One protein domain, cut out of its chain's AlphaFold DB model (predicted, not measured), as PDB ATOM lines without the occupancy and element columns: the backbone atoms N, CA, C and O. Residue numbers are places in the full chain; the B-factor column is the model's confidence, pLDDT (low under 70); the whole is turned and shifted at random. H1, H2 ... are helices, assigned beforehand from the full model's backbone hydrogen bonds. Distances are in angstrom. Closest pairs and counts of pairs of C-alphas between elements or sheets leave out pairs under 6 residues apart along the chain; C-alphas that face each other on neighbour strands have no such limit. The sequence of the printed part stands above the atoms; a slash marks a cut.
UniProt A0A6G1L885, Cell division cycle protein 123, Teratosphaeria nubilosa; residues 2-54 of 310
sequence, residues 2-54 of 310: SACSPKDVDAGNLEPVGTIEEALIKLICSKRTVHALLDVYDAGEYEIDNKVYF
ATOM      1  N   SER A   2     -13.269 -40.703  34.460       69.75
ATOM      2  CA  SER A   2     -12.980 -41.919  35.234       69.75
ATOM      3  C   SER A   2     -12.350 -41.655  36.601       69.75
ATOM      4  O   SER A   2     -12.353 -42.543  37.443       69.75
ATOM      5  N   ALA A   3     -11.802 -40.457  36.833       76.00
ATOM      6  CA  ALA A   3     -10.968 -40.184  38.003       76.00
ATOM      7  C   ALA A   3     -11.721 -39.669  39.246       76.00
ATOM      8  O   ALA A   3     -11.141 -39.646  40.332       76.00
ATOM      9  N   CYS A   4     -12.969 -39.201  39.118       85.75
ATOM     10  CA  CYS A   4     -13.724 -38.687  40.263       85.75
ATOM     11  C   CYS A   4     -15.242 -38.643  40.042       85.75
ATOM     12  O   CYS A   4     -15.705 -38.306  38.954       85.75
ATOM     13  N   SER A   5     -15.997 -38.846  41.126       87.56
ATOM     14  CA  SER A   5     -17.427 -38.505  41.215       87.56
ATOM     15  C   SER A   5     -17.633 -37.080  41.770       87.56
ATOM     16  O   SER A   5     -16.825 -36.628  42.601       87.56
ATOM     17  N   PRO A   6     -18.735 -36.387  41.419       90.44
ATOM     18  CA  PRO A   6     -19.054 -35.022  41.851       90.44
ATOM     19  C   PRO A   6     -19.539 -34.934  43.318       90.44
ATOM     20  O   PRO A   6     -20.491 -34.226  43.640       90.44
ATOM     21  N   LYS A   7     -18.861 -35.631  44.248       86.00
ATOM     22  CA  LYS A   7     -19.227 -35.737  45.681       86.00
ATOM     23  C   LYS A   7     -19.201 -34.404  46.445       86.00
ATOM     24  O   LYS A   7     -19.576 -34.359  47.611       86.00
ATOM     25  N   ASP A   8     -18.706 -33.330  45.846       85.81
ATOM     26  CA  ASP A   8     -18.678 -31.985  46.423       85.81
ATOM     27  C   ASP A   8     -19.903 -31.128  46.055       85.81
ATOM     28  O   ASP A   8     -20.066 -30.038  46.604       85.81
ATOM     29  N   VAL A   9     -20.793 -31.642  45.201       83.69
ATOM     30  CA  VAL A   9     -22.095 -31.044  44.859       83.69
ATOM     31  C   VAL A   9     -23.177 -31.564  45.811       83.69
ATOM     32  O   VAL A   9     -22.965 -32.542  46.527       83.69
ATOM     33  N   ASP A  10     -24.322 -30.882  45.895       83.31
ATOM     34  CA  ASP A  10     -25.468 -31.242  46.754       83.31
ATOM     35  C   ASP A  10     -25.118 -31.363  48.240       83.31
ATOM     36  O   ASP A  10     -25.649 -32.207  48.963       83.31
ATOM     37  N   ALA A  11     -24.146 -30.567  48.697       76.12
ATOM     38  CA  ALA A  11     -23.540 -30.749  50.008       76.12
ATOM     39  C   ALA A  11     -23.135 -32.223  50.237       76.12
ATOM     40  O   ALA A  11     -23.362 -32.781  51.300       76.12
ATOM     41  N   GLY A  12     -22.550 -32.898  49.251       71.81
ATOM     42  CA  GLY A  12     -22.119 -34.297  49.334       71.81
ATOM     43  C   GLY A  12     -23.211 -35.316  49.644       71.81
ATOM     44  O   GLY A  12     -22.897 -36.431  50.061       71.81
ATOM     45  N   ASN A  13     -24.479 -34.952  49.455       69.94
ATOM     46  CA  ASN A  13     -25.573 -35.903  49.547       69.94
ATOM     47  C   ASN A  13     -25.701 -36.764  48.292       69.94
ATOM     48  O   ASN A  13     -26.390 -37.765  48.380       69.94
ATOM     49  N   LEU A  14     -25.016 -36.453  47.184       77.38
ATOM     50  CA  LEU A  14     -25.045 -37.289  45.975       77.38
ATOM     51  C   LEU A  14     -26.481 -37.644  45.572       77.38
ATOM     52  O   LEU A  14     -26.847 -38.814  45.480       77.38
ATOM     53  N   GLU A  15     -27.323 -36.620  45.421       85.88
ATOM     54  CA  GLU A  15     -28.698 -36.845  44.980       85.88
ATOM     55  C   GLU A  15     -28.689 -37.519  43.591       85.88
ATOM     56  O   GLU A  15     -27.754 -37.300  42.807       85.88
ATOM     57  N   PRO A  16     -29.695 -38.335  43.246       90.44
ATOM     58  CA  PRO A  16     -29.793 -38.888  41.900       90.44
ATOM     59  C   PRO A  16     -29.948 -37.779  40.850       90.44
ATOM     60  O   PRO A  16     -30.279 -36.634  41.177       90.44
ATOM     61  N   VAL A  17     -29.714 -38.124  39.584       91.50
ATOM     62  CA  VAL A  17     -30.059 -37.281  38.433       91.50
ATOM     63  C   VAL A  17     -31.132 -37.977  37.594       91.50
ATOM     64  O   VAL A  17     -31.034 -39.151  37.241       91.50
ATOM     65  N   GLY A  18     -32.207 -37.263  37.291       92.44
ATOM     66  CA  GLY A  18     -33.292 -37.743  36.439       92.44
ATOM     67  C   GLY A  18     -33.053 -37.464  34.957       92.44
ATOM     68  O   GLY A  18     -33.677 -38.097  34.107       92.44
ATOM     69  N   THR A  19     -32.163 -36.521  34.636       93.38
ATOM     70  CA  THR A  19     -31.919 -36.065  33.262       93.38
ATOM     71  C   THR A  19     -30.433 -35.849  32.972       93.38
ATOM     72  O   THR A  19     -29.614 -35.662  33.872       93.38
ATOM     73  N   ILE A  20     -30.077 -35.839  31.683       93.25
ATOM     74  CA  ILE A  20     -28.721 -35.486  31.233       93.25
ATOM     75  C   ILE A  20     -28.386 -34.028  31.564       93.25
ATOM     76  O   ILE A  20     -27.247 -33.732  31.907       93.25
ATOM     77  N   GLU A  21     -29.363 -33.122  31.507       93.38
ATOM     78  CA  GLU A  21     -29.164 -31.721  31.891       93.38
ATOM     79  C   GLU A  21     -28.737 -31.609  33.360       93.38
ATOM     80  O   GLU A  21     -27.728 -30.976  33.664       93.38
ATOM     81  N   GLU A  22     -29.432 -32.305  34.264       92.44
ATOM     82  CA  GLU A  22     -29.056 -32.369  35.680       92.44
ATOM     83  C   GLU A  22     -27.666 -32.981  35.880       92.44
ATOM     84  O   GLU A  22     -26.871 -32.457  36.662       92.44
ATOM     85  N   ALA A  23     -27.342 -34.056  35.153       91.38
ATOM     86  CA  ALA A  23     -26.014 -34.661  35.184       91.38
ATOM     87  C   ALA A  23     -24.919 -33.660  34.797       91.38
ATOM     88  O   ALA A  23     -23.928 -33.515  35.514       91.38
ATOM     89  N   LEU A  24     -25.112 -32.939  33.691       90.06
ATOM     90  CA  LEU A  24     -24.173 -31.927  33.220       90.06
ATOM     91  C   LEU A  24     -24.029 -30.794  34.236       90.06
ATOM     92  O   LEU A  24     -22.901 -30.431  34.558       90.06
ATOM     93  N   ILE A  25     -25.138 -30.303  34.800       89.44
ATOM     94  CA  ILE A  25     -25.125 -29.282  35.856       89.44
ATOM     95  C   ILE A  25     -24.305 -29.752  37.062       89.44
ATOM     96  O   ILE A  25     -23.487 -28.990  37.581       89.44
ATOM     97  N   LYS A  26     -24.463 -31.003  37.507       91.88
ATOM     98  CA  LYS A  26     -23.653 -31.529  38.617       91.88
ATOM     99  C   LYS A  26     -22.180 -31.627  38.259       91.88
ATOM    100  O   LYS A  26     -21.336 -31.228  39.059       91.88
ATOM    101  N   LEU A  27     -21.859 -32.110  37.062       90.50
ATOM    102  CA  LEU A  27     -20.474 -32.222  36.613       90.50
ATOM    103  C   LEU A  27     -19.780 -30.853  36.600       90.50
ATOM    104  O   LEU A  27     -18.675 -30.718  37.117       90.50
ATOM    105  N   ILE A  28     -20.435 -29.814  36.087       90.00
ATOM    106  CA  ILE A  28     -19.827 -28.481  35.991       90.00
ATOM    107  C   ILE A  28     -19.817 -27.701  37.312       90.00
ATOM    108  O   ILE A  28     -18.977 -26.824  37.504       90.00
ATOM    109  N   CYS A  29     -20.735 -28.005  38.230       88.69
ATOM    110  CA  CYS A  29     -20.765 -27.396  39.560       88.69
ATOM    111  C   CYS A  29     -19.769 -28.051  40.531       88.69
ATOM    112  O   CYS A  29     -19.448 -27.475  41.572       88.69
ATOM    113  N   SER A  30     -19.282 -29.252  40.215       91.00
ATOM    114  CA  SER A  30     -18.290 -29.967  41.013       91.00
ATOM    115  C   SER A  30     -16.890 -29.427  40.746       91.00
ATOM    116  O   SER A  30     -16.381 -29.514  39.630       91.00
ATOM    117  N   LYS A  31     -16.197 -28.959  41.789       87.81
ATOM    118  CA  LYS A  31     -14.790 -28.548  41.676       87.81
ATOM    119  C   LYS A  31     -13.926 -29.731  41.267       87.81
ATOM    120  O   LYS A  31     -13.072 -29.581  40.402       87.81
ATOM    121  N   ARG A  32     -14.158 -30.910  41.860       87.44
ATOM    122  CA  ARG A  32     -13.409 -32.143  41.537       87.44
ATOM    123  C   ARG A  32     -13.488 -32.466  40.050       87.44
ATOM    124  O   ARG A  32     -12.473 -32.703  39.406       87.44
ATOM    125  N   THR A  33     -14.703 -32.425  39.527       90.06
ATOM    126  CA  THR A  33     -14.999 -32.738  38.136       90.06
ATOM    127  C   THR A  33     -14.441 -31.673  37.195       90.06
ATOM    128  O   THR A  33     -13.789 -32.009  36.215       90.06
ATOM    129  N   VAL A  34     -14.605 -30.387  37.514       88.50
ATOM    130  CA  VAL A  34     -13.999 -29.299  36.734       88.50
ATOM    131  C   VAL A  34     -12.481 -29.450  36.678       88.50
ATOM    132  O   VAL A  34     -11.916 -29.362  35.597       88.50
ATOM    133  N   HIS A  35     -11.812 -29.744  37.796       86.62
ATOM    134  CA  HIS A  35     -10.369 -30.003  37.795       86.62
ATOM    135  C   HIS A  35      -9.987 -31.166  36.873       86.62
ATOM    136  O   HIS A  35      -9.078 -31.017  36.065       86.62
ATOM    137  N   ALA A  36     -10.721 -32.279  36.919       86.19
ATOM    138  CA  ALA A  36     -10.467 -33.404  36.026       86.19
ATOM    139  C   ALA A  36     -10.727 -33.066  34.539       86.19
ATOM    140  O   ALA A  36     -10.000 -33.551  33.676       86.19
ATOM    141  N   LEU A  37     -11.702 -32.204  34.216       85.75
ATOM    142  CA  LEU A  37     -11.899 -31.691  32.850       85.75
ATOM    143  C   LEU A  37     -10.738 -30.803  32.390       85.75
ATOM    144  O   LEU A  37     -10.325 -30.885  31.236       85.75
ATOM    145  N   LEU A  38     -10.209 -29.962  33.283       86.44
ATOM    146  CA  LEU A  38      -9.044 -29.128  32.991       86.44
ATOM    147  C   LEU A  38      -7.802 -29.972  32.727       86.44
ATOM    148  O   LEU A  38      -7.076 -29.682  31.784       86.44
ATOM    149  N   ASP A  39      -7.600 -31.041  33.496       84.38
ATOM    150  CA  ASP A  39      -6.491 -31.969  33.279       84.38
ATOM    151  C   ASP A  39      -6.597 -32.662  31.911       84.38
ATOM    152  O   ASP A  39      -5.593 -32.809  31.218       84.38
ATOM    153  N   VAL A  40      -7.810 -33.050  31.489       84.81
ATOM    154  CA  VAL A  40      -8.062 -33.592  30.139       84.81
ATOM    155  C   VAL A  40      -7.737 -32.552  29.065       84.81
ATOM    156  O   VAL A  40      -7.090 -32.880  28.075       84.81
ATOM    157  N   TYR A  41      -8.157 -31.301  29.259       84.31
ATOM    158  CA  TYR A  41      -7.897 -30.212  28.319       84.31
ATOM    159  C   TYR A  41      -6.395 -29.898  28.192       84.31
ATOM    160  O   TYR A  41      -5.879 -29.744  27.084       84.31
ATOM    161  N   ASP A  42      -5.681 -29.841  29.318       84.44
ATOM    162  CA  ASP A  42      -4.251 -29.518  29.370       84.44
ATOM    163  C   ASP A  42      -3.363 -30.670  28.859       84.44
ATOM    164  O   ASP A  42      -2.199 -30.454  28.515       84.44
ATOM    165  N   ALA A  43      -3.894 -31.891  28.771       81.38
ATOM    166  CA  ALA A  43      -3.146 -33.063  28.331       81.38
ATOM    167  C   ALA A  43      -2.847 -33.118  26.826       81.38
ATOM    168  O   ALA A  43      -2.048 -33.955  26.405       81.38
ATOM    169  N   GLY A  44      -3.424 -32.236  26.006       80.81
ATOM    170  CA  GLY A  44      -3.128 -32.177  24.573       80.81
ATOM    171  C   GLY A  44      -3.378 -33.513  23.860       80.81
ATOM    172  O   GLY A  44      -4.482 -34.041  23.901       80.81
ATOM    173  N   GLU A  45      -2.354 -34.056  23.192       77.50
ATOM    174  CA  GLU A  45      -2.453 -35.290  22.389       77.50
ATOM    175  C   GLU A  45      -2.385 -36.594  23.208       77.50
ATOM    176  O   GLU A  45      -2.485 -37.682  22.640       77.50
ATOM    177  N   TYR A  46      -2.194 -36.529  24.530       75.38
ATOM    178  CA  TYR A  46      -2.196 -37.744  25.345       75.38
ATOM    179  C   TYR A  46      -3.611 -38.307  25.470       75.38
ATOM    180  O   TYR A  46      -4.555 -37.599  25.815       75.38
ATOM    181  N   GLU A  47      -3.739 -39.615  25.265       75.69
ATOM    182  CA  GLU A  47      -4.997 -40.332  25.452       75.69
ATOM    183  C   GLU A  47      -5.342 -40.380  26.951       75.69
ATOM    184  O   GLU A  47      -4.863 -41.231  27.705       75.69
ATOM    185  N   ILE A  48      -6.130 -39.406  27.411       78.50
ATOM    186  CA  ILE A  48      -6.754 -39.420  28.735       78.50
ATOM    187  C   ILE A  48      -8.181 -39.926  28.591       78.50
ATOM    188  O   ILE A  48      -8.925 -39.488  27.714       78.50
ATOM    189  N   ASP A  49      -8.577 -40.831  29.486       80.56
ATOM    190  CA  ASP A  49      -9.954 -41.299  29.554       80.56
ATOM    191  C   ASP A  49     -10.901 -40.152  29.942       80.56
ATOM    192  O   ASP A  49     -10.994 -39.731  31.098       80.56
ATOM    193  N   ASN A  50     -11.624 -39.650  28.948       82.06
ATOM    194  CA  ASN A  50     -12.594 -38.569  29.061       82.06
ATOM    195  C   ASN A  50     -14.040 -39.082  29.184       82.06
ATOM    196  O   ASN A  50     -14.983 -38.289  29.135       82.06
ATOM    197  N   LYS A  51     -14.244 -40.390  29.382       89.25
ATOM    198  CA  LYS A  51     -15.583 -40.984  29.489       89.25
ATOM    199  C   LYS A  51     -16.297 -40.537  30.752       89.25
ATOM    200  O   LYS A  51     -15.699 -40.428  31.823       89.25
ATOM    201  N   VAL A  52     -17.601 -40.303  30.641       89.69
ATOM    202  CA  VAL A  52     -18.515 -40.120  31.773       89.69
ATOM    203  C   VAL A  52     -19.207 -41.450  32.023       89.69
ATOM    204  O   VAL A  52     -19.772 -42.033  31.103       89.69
ATOM    205  N   TYR A  53     -19.124 -41.931  33.260       90.44
ATOM    206  CA  TYR A  53     -19.760 -43.173  33.675       90.44
ATOM    207  C   TYR A  53     -21.017 -42.837  34.462       90.44
ATOM    208  O   TYR A  53     -21.007 -41.954  35.317       90.44
ATOM    209  N   PHE A  54     -22.083 -43.550  34.142       90.38
ATOM    210  CA  PHE A  54     -23.390 -43.410  34.751       90.38
ATOM    211  C   PHE A  54     -23.723 -44.722  35.445       90.38
ATOM    212  O   PHE A  54     -23.699 -45.780  34.814       90.38
TER     213      PHE A  54
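This is residues 2 to 54 of the 310 residues of the protein "Cell division cycle protein 123" of Teratosphaeria nubilosa (UniProt A0A6G1L885). Two helices, H1 and H2, meet near their ends at a corner and make an L, with long stretches of unnamed chain before and after them. The first stretch, residues 2 to 19, loops past the corner to the start of H1; the last, residues 43 to 54, turns at the far end of H2 and folds back toward H1, and residues 42 to 47 stick out. The printed part has 53 residues, with two named helices in the order H1, H2 and no named strand; the class is all helix, though under half of the residues, 22 of 53, are in named elements. It is only just compact, close to loose, with a radius of gyration of the C-alphas of 11.7 A, and elongated, spanning 34 by 19 by 14 A.

The printed part begins at Ser 2, C-alpha at (-12.980, -41.919, 35.234). H1, residues 20 to 29, begins at C-alpha 20, (-28.721, -35.486, 31.233), and is 14.1 A long from first to last C-alpha. H2, residues 31 to 42, is 16.2 A long and ends at C-alpha 42, (-4.251, -29.518, 29.370).

A tight link of one residue, Ser 30, joins H1 to H2. The helices only just touch, and only at the corner by their link, with 3 pairs of C-alphas within 8 A. The closest C-alphas are those of Leu 27 and Thr 33, 5.7 A apart. H2 touches H1 with residues 33 to 34 alone. Their lines are about perpendicular, at 88 degrees, and their centres are 14.2 A apart. In H1 and H2 every O i to N i+4 pair is within hydrogen-bond range.

The two C-alphas farthest apart are those of Asn 13 and Glu 45, at 35.7 A. The printed part has no cut. Its mean pLDDT is 85.4, and residues 2 and 13 are under 70.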